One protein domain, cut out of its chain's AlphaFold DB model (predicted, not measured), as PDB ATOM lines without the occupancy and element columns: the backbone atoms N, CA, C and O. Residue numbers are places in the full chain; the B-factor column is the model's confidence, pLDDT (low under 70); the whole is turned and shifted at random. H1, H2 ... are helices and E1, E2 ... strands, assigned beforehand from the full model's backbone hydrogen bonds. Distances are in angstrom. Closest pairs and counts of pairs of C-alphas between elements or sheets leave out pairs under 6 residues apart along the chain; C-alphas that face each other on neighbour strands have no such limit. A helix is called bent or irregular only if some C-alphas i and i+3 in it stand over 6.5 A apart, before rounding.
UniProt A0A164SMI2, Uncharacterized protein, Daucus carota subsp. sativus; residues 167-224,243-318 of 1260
ATOM      1  N   ASP A 167       6.212  16.272 -16.862       87.12
ATOM      2  CA  ASP A 167       5.954  17.581 -16.256       87.12
ATOM      3  C   ASP A 167       7.257  18.232 -15.750       87.12
ATOM      4  O   ASP A 167       7.558  19.380 -16.090       87.12
ATOM      5  N   ILE A 168       8.084  17.479 -15.018       88.75
ATOM      6  CA  ILE A 168       9.401  17.917 -14.537       88.75
ATOM      7  C   ILE A 168      10.338  18.178 -15.726       88.75
ATOM      8  O   ILE A 168      10.975  19.231 -15.790       88.75
ATOM      9  N   LYS A 169      10.370  17.276 -16.712       89.19
ATOM     10  CA  LYS A 169      11.134  17.409 -17.962       89.19
ATOM     11  C   LYS A 169      10.706  18.640 -18.757       89.19
ATOM     12  O   LYS A 169      11.555  19.410 -19.199       89.19
ATOM     13  N   GLY A 170       9.400  18.883 -18.876       86.56
ATOM     14  CA  GLY A 170       8.828  20.055 -19.540       86.56
ATOM     15  C   GLY A 170       9.140  21.387 -18.847       86.56
ATOM     16  O   GLY A 170       9.222  22.414 -19.527       86.56
ATOM     17  N   LEU A 171       9.351  21.384 -17.526       88.81
ATOM     18  CA  LEU A 171       9.832  22.541 -16.762       88.81
ATOM     19  C   LEU A 171      11.339  22.757 -16.963       88.81
ATOM     20  O   LEU A 171      11.744  23.836 -17.396       88.81
ATOM     21  N   ILE A 172      12.158  21.723 -16.743       90.06
ATOM     22  CA  ILE A 172      13.624  21.789 -16.882       90.06
ATOM     23  C   ILE A 172      14.022  22.157 -18.324       90.06
ATOM     24  O   ILE A 172      14.918  22.973 -18.526       90.06
ATOM     25  N   ARG A 173      13.308  21.653 -19.342       88.38
ATOM     26  CA  ARG A 173      13.513  22.003 -20.762       88.38
ATOM     27  C   ARG A 173      13.273  23.481 -21.091       88.38
ATOM     28  O   ARG A 173      13.776  23.957 -22.104       88.38
ATOM     29  N   LYS A 174      12.518  24.199 -20.256       88.38
ATOM     30  CA  LYS A 174      12.262  25.647 -20.366       88.38
ATOM     31  C   LYS A 174      13.155  26.468 -19.420       88.38
ATOM     32  O   LYS A 174      12.861  27.634 -19.173       88.38
ATOM     33  N   ASP A 175      14.177  25.835 -18.838       85.19
ATOM     34  CA  ASP A 175      15.012  26.340 -17.742       85.19
ATOM     35  C   ASP A 175      14.204  26.802 -16.499       85.19
ATOM     36  O   ASP A 175      14.669  27.587 -15.669       85.19
ATOM     37  N   ILE A 176      12.982  26.278 -16.323       87.88
ATOM     38  CA  ILE A 176      12.115  26.576 -15.177       87.88
ATOM     39  C   ILE A 176      12.434  25.607 -14.038       87.88
ATOM     40  O   ILE A 176      12.175  24.410 -14.127       87.88
ATOM     41  N   VAL A 177      12.925  26.144 -12.918       89.75
ATOM     42  CA  VAL A 177      13.154  25.390 -11.674       89.75
ATOM     43  C   VAL A 177      11.850  24.713 -11.197       89.75
ATOM     44  O   VAL A 177      10.887  25.439 -10.898       89.75
ATOM     45  N   PRO A 178      11.809  23.365 -11.072       90.75
ATOM     46  CA  PRO A 178      10.647  22.623 -10.583       90.75
ATOM     47  C   PRO A 178      10.129  23.108  -9.225       90.75
ATOM     48  O   PRO A 178      10.897  23.476  -8.335       90.75
ATOM     49  N   GLY A 179       8.804  23.087  -9.046       87.62
ATOM     50  CA  GLY A 179       8.140  23.677  -7.874       87.62
ATOM     51  C   GLY A 179       8.550  23.074  -6.525       87.62
ATOM     52  O   GLY A 179       8.488  23.764  -5.511       87.62
ATOM     53  N   VAL A 180       9.012  21.820  -6.503       89.81
ATOM     54  CA  VAL A 180       9.538  21.169  -5.294       89.81
ATOM     55  C   VAL A 180      10.852  21.785  -4.808       89.81
ATOM     56  O   VAL A 180      11.009  21.976  -3.607       89.81
ATOM     57  N   LEU A 181      11.748  22.201  -5.712       91.00
ATOM     58  CA  LEU A 181      13.044  22.794  -5.349       91.00
ATOM     59  C   LEU A 181      12.906  24.181  -4.698       91.00
ATOM     60  O   LEU A 181      13.843  24.678  -4.080       91.00
ATOM     61  N   LYS A 182      11.719  24.792  -4.812       88.56
ATOM     62  CA  LYS A 182      11.345  26.064  -4.175       88.56
ATOM     63  C   LYS A 182      10.732  25.877  -2.779       88.56
ATOM     64  O   LYS A 182      10.492  26.864  -2.087       88.56
ATOM     65  N   LYS A 183      10.445  24.635  -2.364       88.62
ATOM     66  CA  LYS A 183       9.980  24.302  -1.008       88.62
ATOM     67  C   LYS A 183      11.192  24.122  -0.080       88.62
ATOM     68  O   LYS A 183      12.245  23.686  -0.543       88.62
ATOM     69  N   PRO A 184      11.067  24.397   1.232       87.19
ATOM     70  CA  PRO A 184      12.116  24.056   2.186       87.19
ATOM     71  C   PRO A 184      12.334  22.536   2.240       87.19
ATOM     72  O   PRO A 184      11.383  21.751   2.151       87.19
ATOM     73  N   LEU A 185      13.590  22.131   2.424       89.38
ATOM     74  CA  LEU A 185      13.983  20.732   2.558       89.38
ATOM     75  C   LEU A 185      13.575  20.193   3.940       89.38
ATOM     76  O   LEU A 185      14.007  20.706   4.973       89.38
ATOM     77  N   SER A 186      12.729  19.165   3.958       88.56
ATOM     78  CA  SER A 186      12.114  18.581   5.156       88.56
ATOM     79  C   SER A 186      11.973  17.057   5.020       88.56
ATOM     80  O   SER A 186      12.070  16.545   3.905       88.56
ATOM     81  N   PRO A 187      11.674  16.307   6.102       86.75
ATOM     82  CA  PRO A 187      11.422  14.862   6.025       86.75
ATOM     83  C   PRO A 187      10.288  14.446   5.075       86.75
ATOM     84  O   PRO A 187      10.175  13.265   4.762       86.75
ATOM     85  N   GLN A 188       9.428  15.384   4.664       86.75
ATOM     86  CA  GLN A 188       8.329  15.172   3.723       86.75
ATOM     87  C   GLN A 188       8.694  15.566   2.286       86.75
ATOM     88  O   GLN A 188       8.152  14.978   1.361       86.75
ATOM     89  N   THR A 189       9.582  16.547   2.080       90.38
ATOM     90  CA  THR A 189      10.007  16.992   0.738       90.38
ATOM     91  C   THR A 189      11.319  16.362   0.275       90.38
ATOM     92  O   THR A 189      11.666  16.504  -0.890       90.38
ATOM     93  N   TYR A 190      12.051  15.674   1.160       91.75
ATOM     94  CA  TYR A 190      13.407  15.174   0.912       91.75
ATOM     95  C   TYR A 190      13.550  14.349  -0.368       91.75
ATOM     96  O   TYR A 190      14.435  14.627  -1.178       91.75
ATOM     97  N   LYS A 191      12.673  13.353  -0.541       91.56
ATOM     98  CA  LYS A 191      12.698  12.434  -1.678       91.56
ATOM     99  C   LYS A 191      12.454  13.196  -2.980       91.56
ATOM    100  O   LYS A 191      13.377  13.329  -3.773       91.56
ATOM    101  N   ASP A 192      11.278  13.803  -3.115       91.44
ATOM    102  CA  ASP A 192      10.858  14.614  -4.260       91.44
ATOM    103  C   ASP A 192      11.893  15.697  -4.642       91.44
ATOM    104  O   ASP A 192      12.105  15.989  -5.820       91.44
ATOM    105  N   TYR A 193      12.538  16.317  -3.646       94.38
ATOM    106  CA  TYR A 193      13.554  17.356  -3.834       94.38
ATOM    107  C   TYR A 193      14.829  16.789  -4.463       94.38
ATOM    108  O   TYR A 193      15.291  17.306  -5.479       94.38
ATOM    109  N   PHE A 194      15.391  15.713  -3.905       94.62
ATOM    110  CA  PHE A 194      16.592  15.105  -4.474       94.62
ATOM    111  C   PHE A 194      16.308  14.342  -5.772       94.62
ATOM    112  O   PHE A 194      17.127  14.429  -6.681       94.62
ATOM    113  N   GLU A 195      15.144  13.707  -5.932       93.12
ATOM    114  CA  GLU A 195      14.708  13.145  -7.219       93.12
ATOM    115  C   GLU A 195      14.648  14.243  -8.293       93.12
ATOM    116  O   GLU A 195      15.247  14.078  -9.352       93.12
ATOM    117  N   ALA A 196      14.074  15.420  -8.010       93.81
ATOM    118  CA  ALA A 196      14.076  16.550  -8.946       93.81
ATOM    119  C   ALA A 196      15.477  17.122  -9.256       93.81
ATOM    120  O   ALA A 196      15.701  17.611 -10.367       93.81
ATOM    121  N   LEU A 197      16.437  17.047  -8.325       95.19
ATOM    122  CA  LEU A 197      17.838  17.406  -8.591       95.19
ATOM    123  C   LEU A 197      18.548  16.357  -9.461       95.19
ATOM    124  O   LEU A 197      19.276  16.725 -10.383       95.19
ATOM    125  N   LEU A 198      18.317  15.065  -9.216       94.69
ATOM    126  CA  LEU A 198      18.880  13.974 -10.017       94.69
ATOM    127  C   LEU A 198      18.238  13.906 -11.415       94.69
ATOM    128  O   LEU A 198      18.946  13.690 -12.393       94.69
ATOM    129  N   TYR A 199      16.943  14.211 -11.549       94.56
ATOM    130  CA  TYR A 199      16.273  14.426 -12.837       94.56
ATOM    131  C   TYR A 199      16.859  15.608 -13.619       94.56
ATOM    132  O   TYR A 199      16.911  15.566 -14.846       94.56
ATOM    133  N   ALA A 200      17.340  16.653 -12.939       92.75
ATOM    134  CA  ALA A 200      18.043  17.751 -13.598       92.75
ATOM    135  C   ALA A 200      19.458  17.358 -14.068       92.75
ATOM    136  O   ALA A 200      19.906  17.905 -15.079       92.75
ATOM    137  N   GLU A 201      20.138  16.411 -13.405       91.69
ATOM    138  CA  GLU A 201      21.345  15.760 -13.945       91.69
ATOM    139  C   GLU A 201      20.998  14.835 -15.124       91.69
ATOM    140  O   GLU A 201      21.615  14.966 -16.175       91.69
ATOM    141  N   ASP A 202      19.988  13.965 -15.014       91.25
ATOM    142  CA  ASP A 202      19.561  13.081 -16.113       91.25
ATOM    143  C   ASP A 202      19.144  13.867 -17.363       91.25
ATOM    144  O   ASP A 202      19.552  13.511 -18.464       91.25
ATOM    145  N   TYR A 203      18.408  14.976 -17.214       90.38
ATOM    146  CA  TYR A 203      18.054  15.839 -18.346       90.38
ATOM    147  C   TYR A 203      19.285  16.505 -18.973       90.38
ATOM    148  O   TYR A 203      19.301  16.747 -20.178       90.38
ATOM    149  N   TYR A 204      20.338  16.787 -18.196       89.00
ATOM    150  CA  TYR A 204      21.610  17.200 -18.788       89.00
ATOM    151  C   TYR A 204      22.157  16.072 -19.673       89.00
ATOM    152  O   TYR A 204      22.535  16.342 -20.808       89.00
ATOM    153  N   LEU A 205      22.150  14.818 -19.208       85.12
ATOM    154  CA  LEU A 205      22.611  13.688 -20.024       85.12
ATOM    155  C   LEU A 205      21.766  13.555 -21.304       85.12
ATOM    156  O   LEU A 205      22.335  13.572 -22.388       85.12
ATOM    157  N   GLU A 206      20.429  13.544 -21.203       85.19
ATOM    158  CA  GLU A 206      19.515  13.503 -22.365       85.19
ATOM    159  C   GLU A 206      19.745  14.669 -23.349       85.19
ATOM    160  O   GLU A 206      19.744  14.471 -24.562       85.19
ATOM    161  N   LYS A 207      19.966  15.893 -22.844       83.50
ATOM    162  CA  LYS A 207      20.216  17.093 -23.664       83.50
ATOM    163  C   LYS A 207      21.517  16.999 -24.467       83.50
ATOM    164  O   LYS A 207      21.591  17.581 -25.549       83.50
ATOM    165  N   TRP A 208      22.531  16.312 -23.942       76.94
ATOM    166  CA  TRP A 208      23.849  16.191 -24.573       76.94
ATOM    167  C   TRP A 208      24.084  14.851 -25.291       76.94
ATOM    168  O   TRP A 208      25.034  14.764 -26.059       76.94
ATOM    169  N   ASP A 209      23.216  13.848 -25.129       68.50
ATOM    170  CA  ASP A 209      23.261  12.564 -25.865       68.50
ATOM    171  C   ASP A 209      23.103  12.768 -27.393       68.50
ATOM    172  O   ASP A 209      23.662  12.047 -28.219       68.50
ATOM    173  N   GLY A 210      22.399  13.839 -27.784       64.38
ATOM    174  CA  GLY A 210      22.290  14.304 -29.170       64.38
ATOM    175  C   GLY A 210      23.487  15.111 -29.697       64.38
ATOM    176  O   GLY A 210      23.444  15.544 -30.848       64.38
ATOM    177  N   PHE A 211      24.534  15.353 -28.899       77.38
ATOM    178  CA  PHE A 211      25.706  16.125 -29.328       77.38
ATOM    179  C   PHE A 211      26.606  15.296 -30.251       77.38
ATOM    180  O   PHE A 211      27.056  14.211 -29.886       77.38
ATOM    181  N   GLU A 212      26.887  15.825 -31.441       77.81
ATOM    182  CA  GLU A 212      27.663  15.160 -32.488       77.81
ATOM    183  C   GLU A 212      28.736  16.103 -33.035       77.81
ATOM    184  O   GLU A 212      28.428  17.165 -33.576       77.81
ATOM    185  N   MET A 213      30.002  15.708 -32.899       83.50
ATOM    186  CA  MET A 213      31.139  16.371 -33.536       83.50
ATOM    187  C   MET A 213      31.441  15.631 -34.838       83.50
ATOM    188  O   MET A 213      31.843  14.472 -34.793       83.50
ATOM    189  N   THR A 214      31.245  16.261 -35.992       84.06
ATOM    190  CA  THR A 214      31.508  15.621 -37.290       84.06
ATOM    191  C   THR A 214      32.965  15.776 -37.728       84.06
ATOM    192  O   THR A 214      33.657  16.708 -37.315       84.06
ATOM    193  N   ASN A 215      33.435  14.889 -38.613       81.62
ATOM    194  CA  ASN A 215      34.740  15.009 -39.284       81.62
ATOM    195  C   ASN A 215      35.962  15.070 -38.323       81.62
ATOM    196  O   ASN A 215      37.008  15.659 -38.627       81.62
ATOM    197  N   VAL A 216      35.861  14.438 -37.153       85.12
ATOM    198  CA  VAL A 216      36.930  14.358 -36.148       85.12
ATOM    199  C   VAL A 216      38.022  13.403 -36.631       85.12
ATOM    200  O   VAL A 216      37.736  12.340 -37.183       85.12
ATOM    201  N   THR A 217      39.290  13.765 -36.427       82.81
ATOM    202  CA  THR A 217      40.406  12.816 -36.570       82.81
ATOM    203  C   THR A 217      40.672  12.178 -35.217       82.81
ATOM    204  O   THR A 217      41.098  12.858 -34.284       82.81
ATOM    205  N   LEU A 218      40.427  10.874 -35.139       83.75
ATOM    206  CA  LEU A 218      40.857  10.030 -34.033       83.75
ATOM    207  C   LEU A 218      42.328   9.651 -34.263       83.75
ATOM    208  O   LEU A 218      42.693   9.303 -35.385       83.75
ATOM    209  N   LYS A 219      43.164   9.732 -33.227       83.19
ATOM    210  CA  LYS A 219      44.554   9.251 -33.241       83.19
ATOM    211  C   LYS A 219      44.656   8.022 -32.347       83.19
ATOM    212  O   LYS A 219      44.044   8.012 -31.284       83.19
ATOM    213  N   LEU A 220      45.478   7.044 -32.705       79.31
ATOM    214  CA  LEU A 220      45.927   6.051 -31.731       79.31
ATOM    215  C   LEU A 220      46.975   6.698 -30.808       79.31
ATOM    216  O   LEU A 220      47.812   7.475 -31.267       79.31
ATOM    217  N   ASN A 221      46.884   6.427 -29.508       69.44
ATOM    218  CA  ASN A 221      47.811   6.879 -28.474       69.44
ATOM    219  C   ASN A 221      48.174   5.668 -27.599       69.44
ATOM    220  O   ASN A 221      47.366   5.176 -26.805       69.44
ATOM    221  N   GLU A 222      49.400   5.183 -27.779       57.47
ATOM    222  CA  GLU A 222      50.026   4.115 -26.999       57.47
ATOM    223  C   GLU A 222      50.460   4.656 -25.630       57.47
ATOM    224  O   GLU A 222      51.632   4.893 -25.346       57.47
ATOM    225  N   ALA A 223      49.486   4.887 -24.749       46.03
ATOM    226  CA  ALA A 223      49.786   5.185 -23.359       46.03
ATOM    227  C   ALA A 223      50.230   3.898 -22.649       46.03
ATOM    228  O   ALA A 223      49.462   2.936 -22.584       46.03
ATOM    229  N   GLU A 224      51.428   3.899 -22.052       39.00
ATOM    230  CA  GLU A 224      51.874   2.813 -21.175       39.00
ATOM    231  C   GLU A 224      50.864   2.577 -20.038       39.00
ATOM    232  O   GLU A 224      50.873   3.241 -18.994       39.00
ATOM    233  N   LYS A 243      47.792  -1.349 -24.142       62.88
ATOM    234  CA  LYS A 243      46.392  -1.055 -24.433       62.88
ATOM    235  C   LYS A 243      46.338   0.259 -25.189       62.88
ATOM    236  O   LYS A 243      46.471   1.328 -24.601       62.88
ATOM    237  N   ILE A 244      46.189   0.149 -26.504       74.81
ATOM    238  CA  ILE A 244      46.110   1.294 -27.403       74.81
ATOM    239  C   ILE A 244      44.849   2.088 -27.054       74.81
ATOM    240  O   ILE A 244      43.733   1.577 -27.157       74.81
ATOM    241  N   PHE A 245      45.016   3.344 -26.647       83.56
ATOM    242  CA  PHE A 245      43.901   4.269 -26.492       83.56
ATOM    243  C   PHE A 245      43.698   5.070 -27.776       83.56
ATOM    244  O   PHE A 245      44.558   5.139 -28.651       83.56
ATOM    245  N   VAL A 246      42.543   5.711 -27.872       84.62
ATOM    246  CA  VAL A 246      42.165   6.587 -28.972       84.62
ATOM    247  C   VAL A 246      42.029   8.004 -28.431       84.62
ATOM    248  O   VAL A 246      41.198   8.275 -27.563       84.62
ATOM    249  N   GLU A 247      42.872   8.903 -28.927       88.12
ATOM    250  CA  GLU A 247      42.905  10.317 -28.571       88.12
ATOM    251  C   GLU A 247      42.141  11.162 -29.595       88.12
ATOM    252  O   GLU A 247      42.350  11.044 -30.805       88.12
ATOM    253  N   PHE A 248      41.327  12.098 -29.110       85.62
ATOM    254  CA  PHE A 248      40.821  13.209 -29.916       85.62
ATOM    255  C   PHE A 248      40.621  14.479 -29.086       85.62
ATOM    256  O   PHE A 248      40.531  14.444 -27.860       85.62
ATOM    257  N   GLU A 249      40.558  15.625 -29.763       82.38
ATOM    258  CA  GLU A 249      40.238  16.910 -29.141       82.38
ATOM    259  C   GLU A 249      38.733  17.196 -29.231       82.38
ATOM    260  O   GLU A 249      38.117  17.027 -30.282       82.38
ATOM    261  N   VAL A 250      38.159  17.653 -28.120       75.69
ATOM    262  CA  VAL A 250      36.823  18.248 -28.016       75.69
ATOM    263  C   VAL A 250      36.968  19.767 -27.993       75.69
ATOM    264  O   VAL A 250      37.912  20.283 -27.391       75.69
ATOM    265  N   ASP A 251      36.010  20.466 -28.610       62.34
ATOM    266  CA  ASP A 251      35.941  21.926 -28.745       62.34
ATOM    267  C   ASP A 251      36.598  22.718 -27.600       62.34
ATOM    268  O   ASP A 251      36.331  22.527 -26.405       62.34
ATOM    269  N   SER A 252      37.429  23.689 -27.987       52.28
ATOM    270  CA  SER A 252      38.122  24.591 -27.062       52.28
ATOM    271  C   SER A 252      37.192  25.613 -26.383       52.28
ATOM    272  O   SER A 252      37.662  26.385 -25.552       52.28
ATOM    273  N   ILE A 253      35.896  25.634 -26.726       46.28
ATOM    274  CA  ILE A 253      34.865  26.529 -26.173       46.28
ATOM    275  C   ILE A 253      34.099  25.782 -25.059       46.28
ATOM    276  O   ILE A 253      33.302  24.891 -25.374       46.28
ATOM    277  N   PRO A 254      34.301  26.109 -23.764       45.75
ATOM    278  CA  PRO A 254      33.734  25.343 -22.650       45.75
ATOM    279  C   PRO A 254      32.204  25.263 -22.616       45.75
ATOM    280  O   PRO A 254      31.660  24.290 -22.103       45.75
ATOM    281  N   GLU A 255      31.516  26.261 -23.164       51.53
ATOM    282  CA  GLU A 255      30.057  26.395 -23.139       51.53
ATOM    283  C   GLU A 255      29.354  25.544 -24.209       51.53
ATOM    284  O   GLU A 255      28.146  25.321 -24.122       51.53
ATOM    285  N   ARG A 256      30.091  25.079 -25.229       58.50
ATOM    286  CA  ARG A 256      29.543  24.345 -26.385       58.50
ATOM    287  C   ARG A 256      29.648  22.830 -26.282       58.50
ATOM    288  O   ARG A 256      29.168  22.147 -27.176       58.50
ATOM    289  N   ARG A 257      30.259  22.303 -25.223       68.69
ATOM    290  CA  ARG A 257      30.651  20.892 -25.118       68.69
ATOM    291  C   ARG A 257      30.102  20.223 -23.850       68.69
ATOM    292  O   ARG A 257      29.941  20.898 -22.829       68.69
ATOM    293  N   PRO A 258      29.877  18.902 -23.868       76.00
ATOM    294  CA  PRO A 258      29.450  18.167 -22.684       76.00
ATOM    295  C   PRO A 258      30.532  18.095 -21.596       76.00
ATOM    296  O   PRO A 258      31.732  18.043 -21.870       76.00
ATOM    297  N   PHE A 259      30.099  18.022 -20.335       77.31
ATOM    298  CA  PHE A 259      30.962  17.741 -19.187       77.31
ATOM    299  C   PHE A 259      31.208  16.229 -19.072       77.31
ATOM    300  O   PHE A 259      30.444  15.499 -18.432       77.31
ATOM    301  N   LEU A 260      32.267  15.773 -19.739       77.94
ATOM    302  CA  LEU A 260      32.702  14.377 -19.773       77.94
ATOM    303  C   LEU A 260      33.468  13.991 -18.500       77.94
ATOM    304  O   LEU A 260      34.297  14.754 -18.000       77.94
ATOM    305  N   LEU A 261      33.219  12.779 -18.013       72.56
ATOM    306  CA  LEU A 261      33.928  12.131 -16.912       72.56
ATOM    307  C   LEU A 261      34.646  10.862 -17.397       72.56
ATOM    308  O   LEU A 261      34.384  10.336 -18.477       72.56
ATOM    309  N   SER A 262      35.553  10.343 -16.567       69.69
ATOM    310  CA  SER A 262      36.089   8.991 -16.762       69.69
ATOM    311  C   SER A 262      34.952   7.962 -16.709       69.69
ATOM    312  O   SER A 262      34.046   8.059 -15.879       69.69
ATOM    313  N   ARG A 263      35.025   6.979 -17.606       77.56
ATOM    314  CA  ARG A 263      34.070   5.893 -17.848       77.56
ATOM    315  C   ARG A 263      32.681   6.303 -18.358       77.56
ATOM    316  O   ARG A 263      31.819   5.429 -18.413       77.56
ATOM    317  N   ASP A 264      32.479   7.550 -18.802       84.12
ATOM    318  CA  ASP A 264      31.476   7.878 -19.840       84.12
ATOM    319  C   ASP A 264      31.847   7.184 -21.178       84.12
ATOM    320  O   ASP A 264      32.926   6.603 -21.298       84.12
ATOM    321  N   PHE A 265      30.986   7.236 -22.197       87.31
ATOM    322  CA  PHE A 265      31.195   6.576 -23.492       87.31
ATOM    323  C   PHE A 265      31.337   7.580 -24.644       87.31
ATOM    324  O   PHE A 265      30.686   8.628 -24.664       87.31
ATOM    325  N   ALA A 266      32.137   7.219 -25.646       88.94
ATOM    326  CA  ALA A 266      32.192   7.894 -26.939       88.94
ATOM    327  C   ALA A 266      31.835   6.894 -28.046       88.94
ATOM    328  O   ALA A 266      32.470   5.849 -28.176       88.94
ATOM    329  N   SER A 267      30.820   7.219 -28.840       89.06
ATOM    330  CA  SER A 267      30.368   6.416 -29.978       89.06
ATOM    331  C   SER A 267      30.826   7.085 -31.268       89.06
ATOM    332  O   SER A 267      30.505   8.250 -31.496       89.06
ATOM    333  N   VAL A 268      31.575   6.373 -32.110       89.44
ATOM    334  CA  VAL A 268      32.230   6.939 -33.298       89.44
ATOM    335  C   VAL A 268      31.825   6.187 -34.558       89.44
ATOM    336  O   VAL A 268      31.906   4.963 -34.630       89.44
ATOM    337  N   ARG A 269      31.384   6.919 -35.581       88.88
ATOM    338  CA  ARG A 269      31.001   6.370 -36.891       88.88
ATOM    339  C   ARG A 269      31.891   6.972 -37.978       88.88
ATOM    340  O   ARG A 269      32.055   8.187 -37.959       88.88
ATOM    341  N   PRO A 270      32.436   6.202 -38.937       86.25
ATOM    342  CA  PRO A 270      33.180   6.782 -40.053       86.25
ATOM    343  C   PRO A 270      32.311   7.779 -40.840       86.25
ATOM    344  O   PRO A 270      31.205   7.433 -41.271       86.25
ATOM    345  N   THR A 271      32.793   9.013 -41.002       83.88
ATOM    346  CA  THR A 271      32.019  10.153 -41.515       83.88
ATOM    347  C   THR A 271      31.415   9.857 -42.887       83.88
ATOM    348  O   THR A 271      32.103   9.409 -43.803       83.88
ATOM    349  N   GLY A 272      30.113  10.113 -43.031       76.81
ATOM    350  CA  GLY A 272      29.364   9.871 -44.271       76.81
ATOM    351  C   GLY A 272      28.981   8.408 -44.543       76.81
ATOM    352  O   GLY A 272      28.298   8.138 -45.530       76.81
ATOM    353  N   THR A 273      29.360   7.458 -43.682       77.00
ATOM    354  CA  THR A 273      28.918   6.056 -43.795       77.00
ATOM    355  C   THR A 273      27.604   5.803 -43.045       77.00
ATOM    356  O   THR A 273      27.199   6.580 -42.183       77.00
ATOM    357  N   LYS A 274      26.930   4.685 -43.351       75.88
ATOM    358  CA  LYS A 274      25.754   4.187 -42.608       75.88
ATOM    359  C   LYS A 274      26.084   2.994 -41.693       75.88
ATOM    360  O   LYS A 274      25.197   2.216 -41.368       75.88
ATOM    361  N   VAL A 275      27.355   2.825 -41.322       79.88
ATOM    362  CA  VAL A 275      27.807   1.724 -40.454       79.88
ATOM    363  C   VAL A 275      27.351   1.974 -39.010       79.88
ATOM    364  O   VAL A 275      27.182   3.126 -38.590       79.88
ATOM    365  N   ASP A 276      27.133   0.905 -38.246       81.81
ATOM    366  CA  ASP A 276      26.892   0.999 -36.806       81.81
ATOM    367  C   ASP A 276      28.069   1.708 -36.105       81.81
ATOM    368  O   ASP A 276      29.224   1.524 -36.497       81.81
ATOM    369  N   PRO A 277      27.813   2.572 -35.108       86.94
ATOM    370  CA  PRO A 277      28.876   3.318 -34.453       86.94
ATOM    371  C   PRO A 277      29.669   2.405 -33.511       86.94
ATOM    372  O   PRO A 277      29.093   1.739 -32.650       86.94
ATOM    373  N   PHE A 278      30.994   2.436 -33.620       88.19
ATOM    374  CA  PHE A 278      31.887   1.797 -32.659       88.19
ATOM    375  C   PHE A 278      31.738   2.483 -31.303       88.19
ATOM    376  O   PHE A 278      31.827   3.709 -31.231       88.19
ATOM    377  N   GLN A 279      31.530   1.725 -30.228       89.06
ATOM    378  CA  GLN A 279      31.442   2.283 -28.879       89.06
ATOM    379  C   GLN A 279      32.768   2.099 -28.139       89.06
ATOM    380  O   GLN A 279      33.305   0.996 -28.073       89.06
ATOM    381  N   GLY A 280      33.274   3.186 -27.564       87.75
ATOM    382  CA  GLY A 280      34.454   3.201 -26.710       87.75
ATOM    383  C   GLY A 280      34.157   3.813 -25.345       87.75
ATOM    384  O   GLY A 280      33.202   4.574 -25.168       87.75
ATOM    385  N   ILE A 281      34.986   3.477 -24.364       84.00
ATOM    386  CA  ILE A 281      34.865   3.900 -22.969       84.00
ATOM    387  C   ILE A 281      35.910   4.982 -22.692       84.00
ATOM    388  O   ILE A 281      37.107   4.746 -22.826       84.00
ATOM    389  N   ILE A 282      35.484   6.175 -22.283       84.50
ATOM    390  CA  ILE A 282      36.386   7.286 -21.965       84.50
ATOM    391  C   ILE A 282      37.269   6.886 -20.780       84.50
ATOM    392  O   ILE A 282      36.790   6.649 -19.674       84.50
ATOM    393  N   PHE A 283      38.579   6.841 -20.992       78.62
ATOM    394  CA  PHE A 283      39.567   6.595 -19.950       78.62
ATOM    395  C   PHE A 283      39.718   7.843 -19.072       78.62
ATOM    396  O   PHE A 283      39.503   7.795 -17.860       78.62
ATOM    397  N   ARG A 284      40.018   8.994 -19.688       70.81
ATOM    398  CA  ARG A 284      40.195  10.286 -19.001       70.81
ATOM    399  C   ARG A 284      40.118  11.468 -19.965       70.81
ATOM    400  O   ARG A 284      40.408  11.334 -21.151       70.81
ATOM    401  N   VAL A 285      39.835  12.647 -19.411       70.31
ATOM    402  CA  VAL A 285      40.047  13.938 -20.082       70.31
ATOM    403  C   VAL A 285      41.410  14.503 -19.653       70.31
ATOM    404  O   VAL A 285      41.794  14.423 -18.484       70.31
ATOM    405  N   VAL A 286      42.165  15.051 -20.600       66.69
ATOM    406  CA  VAL A 286      43.528  15.582 -20.461       66.69
ATOM    407  C   VAL A 286      43.535  17.044 -20.914       66.69
ATOM    408  O   VAL A 286      42.883  17.397 -21.894       66.69
ATOM    409  N   ARG A 287      44.247  17.922 -20.187       59.19
ATOM    410  CA  ARG A 287      44.339  19.378 -20.472       59.19
ATOM    411  C   ARG A 287      42.970  20.080 -20.630       59.19
ATOM    412  O   ARG A 287      42.874  21.149 -21.218       59.19
ATOM    413  N   SER A 288      41.915  19.480 -20.074       56.69
ATOM    414  CA  SER A 288      40.510  19.890 -20.188       56.69
ATOM    415  C   SER A 288      39.889  19.838 -21.593       56.69
ATOM    416  O   SER A 288      38.720  20.186 -21.708       56.69
ATOM    417  N   ASN A 289      40.587  19.428 -22.654       72.38
ATOM    418  CA  ASN A 289      40.055  19.383 -24.033       72.38
ATOM    419  C   ASN A 289      40.364  18.083 -24.791       72.38
ATOM    420  O   ASN A 289      39.628  17.733 -25.705       72.38
ATOM    421  N   ILE A 290      41.420  17.361 -24.425       80.88
ATOM    422  CA  ILE A 290      41.792  16.092 -25.053       80.88
ATOM    423  C   ILE A 290      41.056  14.957 -24.335       80.88
ATOM    424  O   ILE A 290      41.049  14.911 -23.107       80.88
ATOM    425  N   VAL A 291      40.453  14.031 -25.071       81.62
ATOM    426  CA  VAL A 291      39.761  12.855 -24.528       81.62
ATOM    427  C   VAL A 291      40.513  11.604 -24.970       81.62
ATOM    428  O   VAL A 291      40.789  11.439 -26.156       81.62
ATOM    429  N   LEU A 292      40.846  10.737 -24.010       82.81
ATOM    430  CA  LEU A 292      41.395   9.402 -24.256       82.81
ATOM    431  C   LEU A 292      40.284   8.366 -24.078       82.81
ATOM    432  O   LEU A 292      39.586   8.396 -23.061       82.81
ATOM    433  N   VAL A 293      40.134   7.456 -25.038       85.69
ATOM    434  CA  VAL A 293      39.042   6.472 -25.101       85.69
ATOM    435  C   VAL A 293      39.579   5.076 -25.416       85.69
ATOM    436  O   VAL A 293      40.449   4.909 -26.257       85.69
ATOM    437  N   GLU A 294      39.061   4.073 -24.724       86.88
ATOM    438  CA  GLU A 294      39.346   2.647 -24.889       86.88
ATOM    439  C   GLU A 294      38.298   2.042 -25.842       86.88
ATOM    440  O   GLU A 294      37.109   2.089 -25.526       86.88
ATOM    441  N   PHE A 295      38.699   1.510 -27.001       85.81
ATOM    442  CA  PHE A 295      37.797   0.877 -27.979       85.81
ATOM    443  C   PHE A 295      38.069  -0.629 -28.113       85.81
ATOM    444  O   PHE A 295      39.062  -1.143 -27.600       85.81
ATOM    445  N   GLY A 296      37.164  -1.344 -28.787       81.44
ATOM    446  CA  GLY A 296      37.323  -2.764 -29.097       81.44
ATOM    447  C   GLY A 296      38.194  -3.046 -30.319       81.44
ATOM    448  O   GLY A 296      38.414  -2.186 -31.176       81.44
ATOM    449  N   GLU A 297      38.663  -4.291 -30.425       77.12
ATOM    450  CA  GLU A 297      39.457  -4.787 -31.560       77.12
ATOM    451  C   GLU A 297      38.744  -4.592 -32.911       77.12
ATOM    452  O   GLU A 297      39.395  -4.391 -33.932       77.12
ATOM    453  N   ASP A 298      37.409  -4.577 -32.922       81.75
ATOM    454  CA  ASP A 298      36.570  -4.320 -34.093       81.75
ATOM    455  C   ASP A 298      36.692  -2.884 -34.627       81.75
ATOM    456  O   ASP A 298      36.653  -2.688 -35.845       81.75
ATOM    457  N   PHE A 299      36.898  -1.897 -33.746       85.94
ATOM    458  CA  PHE A 299      37.284  -0.541 -34.138       85.94
ATOM    459  C   PHE A 299      38.724  -0.529 -34.649       85.94
ATOM    460  O   PHE A 299      38.973  -0.027 -35.741       85.94
ATOM    461  N   HIS A 300      39.671  -1.102 -33.896       81.69
ATOM    462  CA  HIS A 300      41.093  -1.055 -34.255       81.69
ATOM    463  C   HIS A 300      41.386  -1.754 -35.596       81.69
ATOM    464  O   HIS A 300      42.199  -1.256 -36.368       81.69
ATOM    465  N   ALA A 301      40.665  -2.826 -35.936       78.75
ATOM    466  CA  ALA A 301      40.758  -3.515 -37.226       78.75
ATOM    467  C   ALA A 301      40.147  -2.741 -38.416       78.75
ATOM    468  O   ALA A 301      40.379  -3.108 -39.568       78.75
ATOM    469  N   GLN A 302      39.350  -1.698 -38.160       77.12
ATOM    470  CA  GLN A 302      38.694  -0.861 -39.179       77.12
ATOM    471  C   GLN A 302      39.164   0.604 -39.149       77.12
ATOM    472  O   GLN A 302      38.777   1.397 -40.008       77.12
ATOM    473  N   HIS A 303      39.995   0.973 -38.174       78.44
ATOM    474  CA  HIS A 303      40.556   2.305 -38.022       78.44
ATOM    475  C   HIS A 303      41.857   2.453 -38.811       78.44
ATOM    476  O   HIS A 303      42.803   1.692 -38.634       78.44
ATOM    477  N   TYR A 304      41.934   3.501 -39.627       75.69
ATOM    478  CA  TYR A 304      43.169   3.956 -40.256       75.69
ATOM    479  C   TYR A 304      43.356   5.460 -40.021       75.69
ATOM    480  O   TYR A 304      42.393   6.205 -39.846       75.69
ATOM    481  N   SER A 305      44.602   5.937 -40.034       67.69
ATOM    482  CA  SER A 305      44.969   7.299 -39.593       67.69
ATOM    483  C   SER A 305      44.366   8.446 -40.421       67.69
ATOM    484  O   SER A 305      44.344   9.593 -39.974       67.69
ATOM    485  N   SER A 306      43.848   8.154 -41.621       70.56
ATOM    486  CA  SER A 306      43.073   9.094 -42.444       70.56
ATOM    487  C   SER A 306      41.553   8.899 -42.386       70.56
ATOM    488  O   SER A 306      40.838   9.581 -43.121       70.56
ATOM    489  N   CYS A 307      41.035   8.014 -41.529       76.25
ATOM    490  CA  CYS A 307      39.614   8.001 -41.202       76.25
ATOM    491  C   CYS A 307      39.195   9.339 -40.582       76.25
ATOM    492  O   CYS A 307      39.902   9.948 -39.773       76.25
ATOM    493  N   LYS A 308      37.977   9.741 -40.922       84.31
ATOM    494  CA  LYS A 308      37.234  10.800 -40.255       84.31
ATOM    495  C   LYS A 308      36.034  10.174 -39.573       84.31
ATOM    496  O   LYS A 308      35.451   9.251 -40.138       84.31
ATOM    497  N   TYR A 309      35.714  10.637 -38.372       86.31
ATOM    498  CA  TYR A 309      34.610  10.106 -37.586       86.31
ATOM    499  C   TYR A 309      33.657  11.199 -37.139       86.31
ATOM    500  O   TYR A 309      34.070  12.292 -36.749       86.31
ATOM    501  N   ASP A 310      32.383  10.843 -37.125       87.06
ATOM    502  CA  ASP A 310      31.339  11.581 -36.447       87.06
ATOM    503  C   ASP A 310      31.209  10.976 -35.038       87.06
ATOM    504  O   ASP A 310      30.981   9.772 -34.877       87.06
ATOM    505  N   VAL A 311      31.478  11.798 -34.022       88.00
ATOM    506  CA  VAL A 311      31.662  11.408 -32.618       88.00
ATOM    507  C   VAL A 311      30.480  11.902 -31.795       88.00
ATOM    508  O   VAL A 311      30.246  13.107 -31.699       88.00
ATOM    509  N   LYS A 312      29.771  10.973 -31.155       88.12
ATOM    510  CA  LYS A 312      28.723  11.233 -30.161       88.12
ATOM    511  C   LYS A 312      29.200  10.823 -28.774       88.12
ATOM    512  O   LYS A 312      30.036   9.930 -28.645       88.12
ATOM    513  N   PHE A 313      28.624  11.414 -27.733       86.88
ATOM    514  CA  PHE A 313      28.859  10.994 -26.350       86.88
ATOM    515  C   PHE A 313      27.581  10.443 -25.742       86.88
ATOM    516  O   PHE A 313      26.519  11.025 -25.922       86.88
ATOM    517  N   SER A 314      27.709   9.358 -24.983       83.12
ATOM    518  CA  SER A 314      26.645   8.855 -24.110       83.12
ATOM    519  C   SER A 314      27.217   8.650 -22.709       83.12
ATOM    520  O   SER A 314      28.385   8.303 -22.531       83.12
ATOM    521  N   PHE A 315      26.428   8.947 -21.682       84.31
ATOM    522  CA  PHE A 315      26.956   9.145 -20.329       84.31
ATOM    523  C   PHE A 315      26.733   7.935 -19.430       84.31
ATOM    524  O   PHE A 315      25.707   7.253 -19.505       84.31
ATOM    525  N   ASN A 316      27.663   7.686 -18.510       81.62
ATOM    526  CA  ASN A 316      27.572   6.536 -17.624       81.62
ATOM    527  C   ASN A 316      26.581   6.780 -16.481       81.62
ATOM    528  O   ASN A 316      26.911   7.303 -15.413       81.62
ATOM    529  N   ARG A 317      25.334   6.353 -16.704       84.88
ATOM    530  CA  ARG A 317      24.241   6.481 -15.732       84.88
ATOM    531  C   ARG A 317      24.359   5.535 -14.528       84.88
ATOM    532  O   ARG A 317      23.506   5.624 -13.659       84.88
ATOM    533  N   VAL A 318      25.367   4.660 -14.392       84.38
ATOM    534  CA  VAL A 318      25.414   3.672 -13.283       84.38
ATOM    535  C   VAL A 318      25.478   4.334 -11.900       84.38
ATOM    536  O   VAL A 318      24.748   3.926 -10.996       84.38
TER     537      VAL A 318
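Overview. This is residues 167 to 224 and 243 to 318 of the 1260 residues of an uncharacterized protein of Daucus carota subsp. sativus (UniProt A0A164SMI2). Picture a strongly twisted sheet of seven strands, curled like part of a barrel and folded back on itself into two leaves, with the long helix H3 running away from it as an arm. H3 meets the sheet only with its residues 205 to 209; the small helices H1 and H2 pack on H3 away from the sheet, and the short helix H4 grazes the sheet. The printed part has 134 residues with four named helices and seven named strands, along the chain H1 H2 H3 E1 E2 E3 E4 E5 E6 H4 E7. The sheet runs E1 E7 E4 E5 E6 E3 E2, all antiparallel, and the class is mixed, helices and strands. The whole is loose, with a radius of gyration of the C-alphas of 18.3 A, and elongated, spanning 56 by 33 by 27 A.

Arrangement. Start at H1, residues 167 to 172, which touches residues 196 to 203 of H3, residues 190 to 209. Their closest C-alphas, those of Ile 172 and Ala 200, are 6.8 A apart, and the helices run the same way at a steep tilt of 65 degrees. H2, residues 179 to 182, touches H3 at its residues 192 to 197; the closest C-alphas, those of Leu 181 and Tyr 193, are 5.7 A apart. Look next at E1, residues 212 to 216, and E7, residues 309 to 314, antiparallel neighbours with N 311 and O 213 2.8 A apart. H3 only grazes the sheet, and the closest C-alphas of H3 and E7 are those of Asp 209 and Ser 314, 5.3 A apart. E1 runs on into E2, residues 219 to 221, across a break of 2 residues at 88 degrees. E2 is the antiparallel neighbour of E3, residues 245 to 249, with N 221 and O 245 2.8 A apart. E4, residues 265 to 270, is antiparallel to E7, with N 267 and O 312 2.8 A apart. E4 and E5, residues 278 to 286, form a hairpin, with N 268 and O 278 2.8 A apart. E5 bends by 64 degrees at residue 283, and its residues 281 to 286 pair with E6, residues 290 to 294, in a second hairpin, where N 286 and O 290 are 2.7 A apart. E4, E5 and E6 are a meander, each strand the antiparallel neighbour of the one before, and E3 beside E6, with N 293 and O 246 2.9 A apart, completes a Greek key of four strands in a row, the first the neighbour of the fourth. In this folded sheet, one sheet bent back on itself, E1, E7 and E4 face E6, E3 and E2, with E5 as the hinge. H4, residues 297 to 300, only grazes the sheet with its residues 298 to 300. Every O i to N i+4 pair is within hydrogen-bond range in H1 and H3; H2 and H4 are too short for such a pair.

Along the chain. Find C-alpha 167 at (5.954, 17.581, -16.256), where H1 begins. Go on to C-alpha 190 at (13.407, 15.174, 0.912); from there H3 runs 28.7 A to C-alpha 209. Among the strands, E5 measures 21.8 A, E4 16.7 A and E7 15.7 A from first to last C-alpha. E7 ends at C-alpha 314, (26.645, 8.855, -24.110).

Size, cuts and confidence. The two C-alphas farthest apart, those of Pro 187 and Ser 306, are 58.2 A apart. Residues 225 to 242 are not printed, and C-alphas 224 and 243 are 7.5 A apart across this cut. The long link is that from E3 to E4, residues 250 to 264. The mean pLDDT of the printed part is 81.0; 19 residues are under 70, among them residues 221 to 224 and 251 to 257.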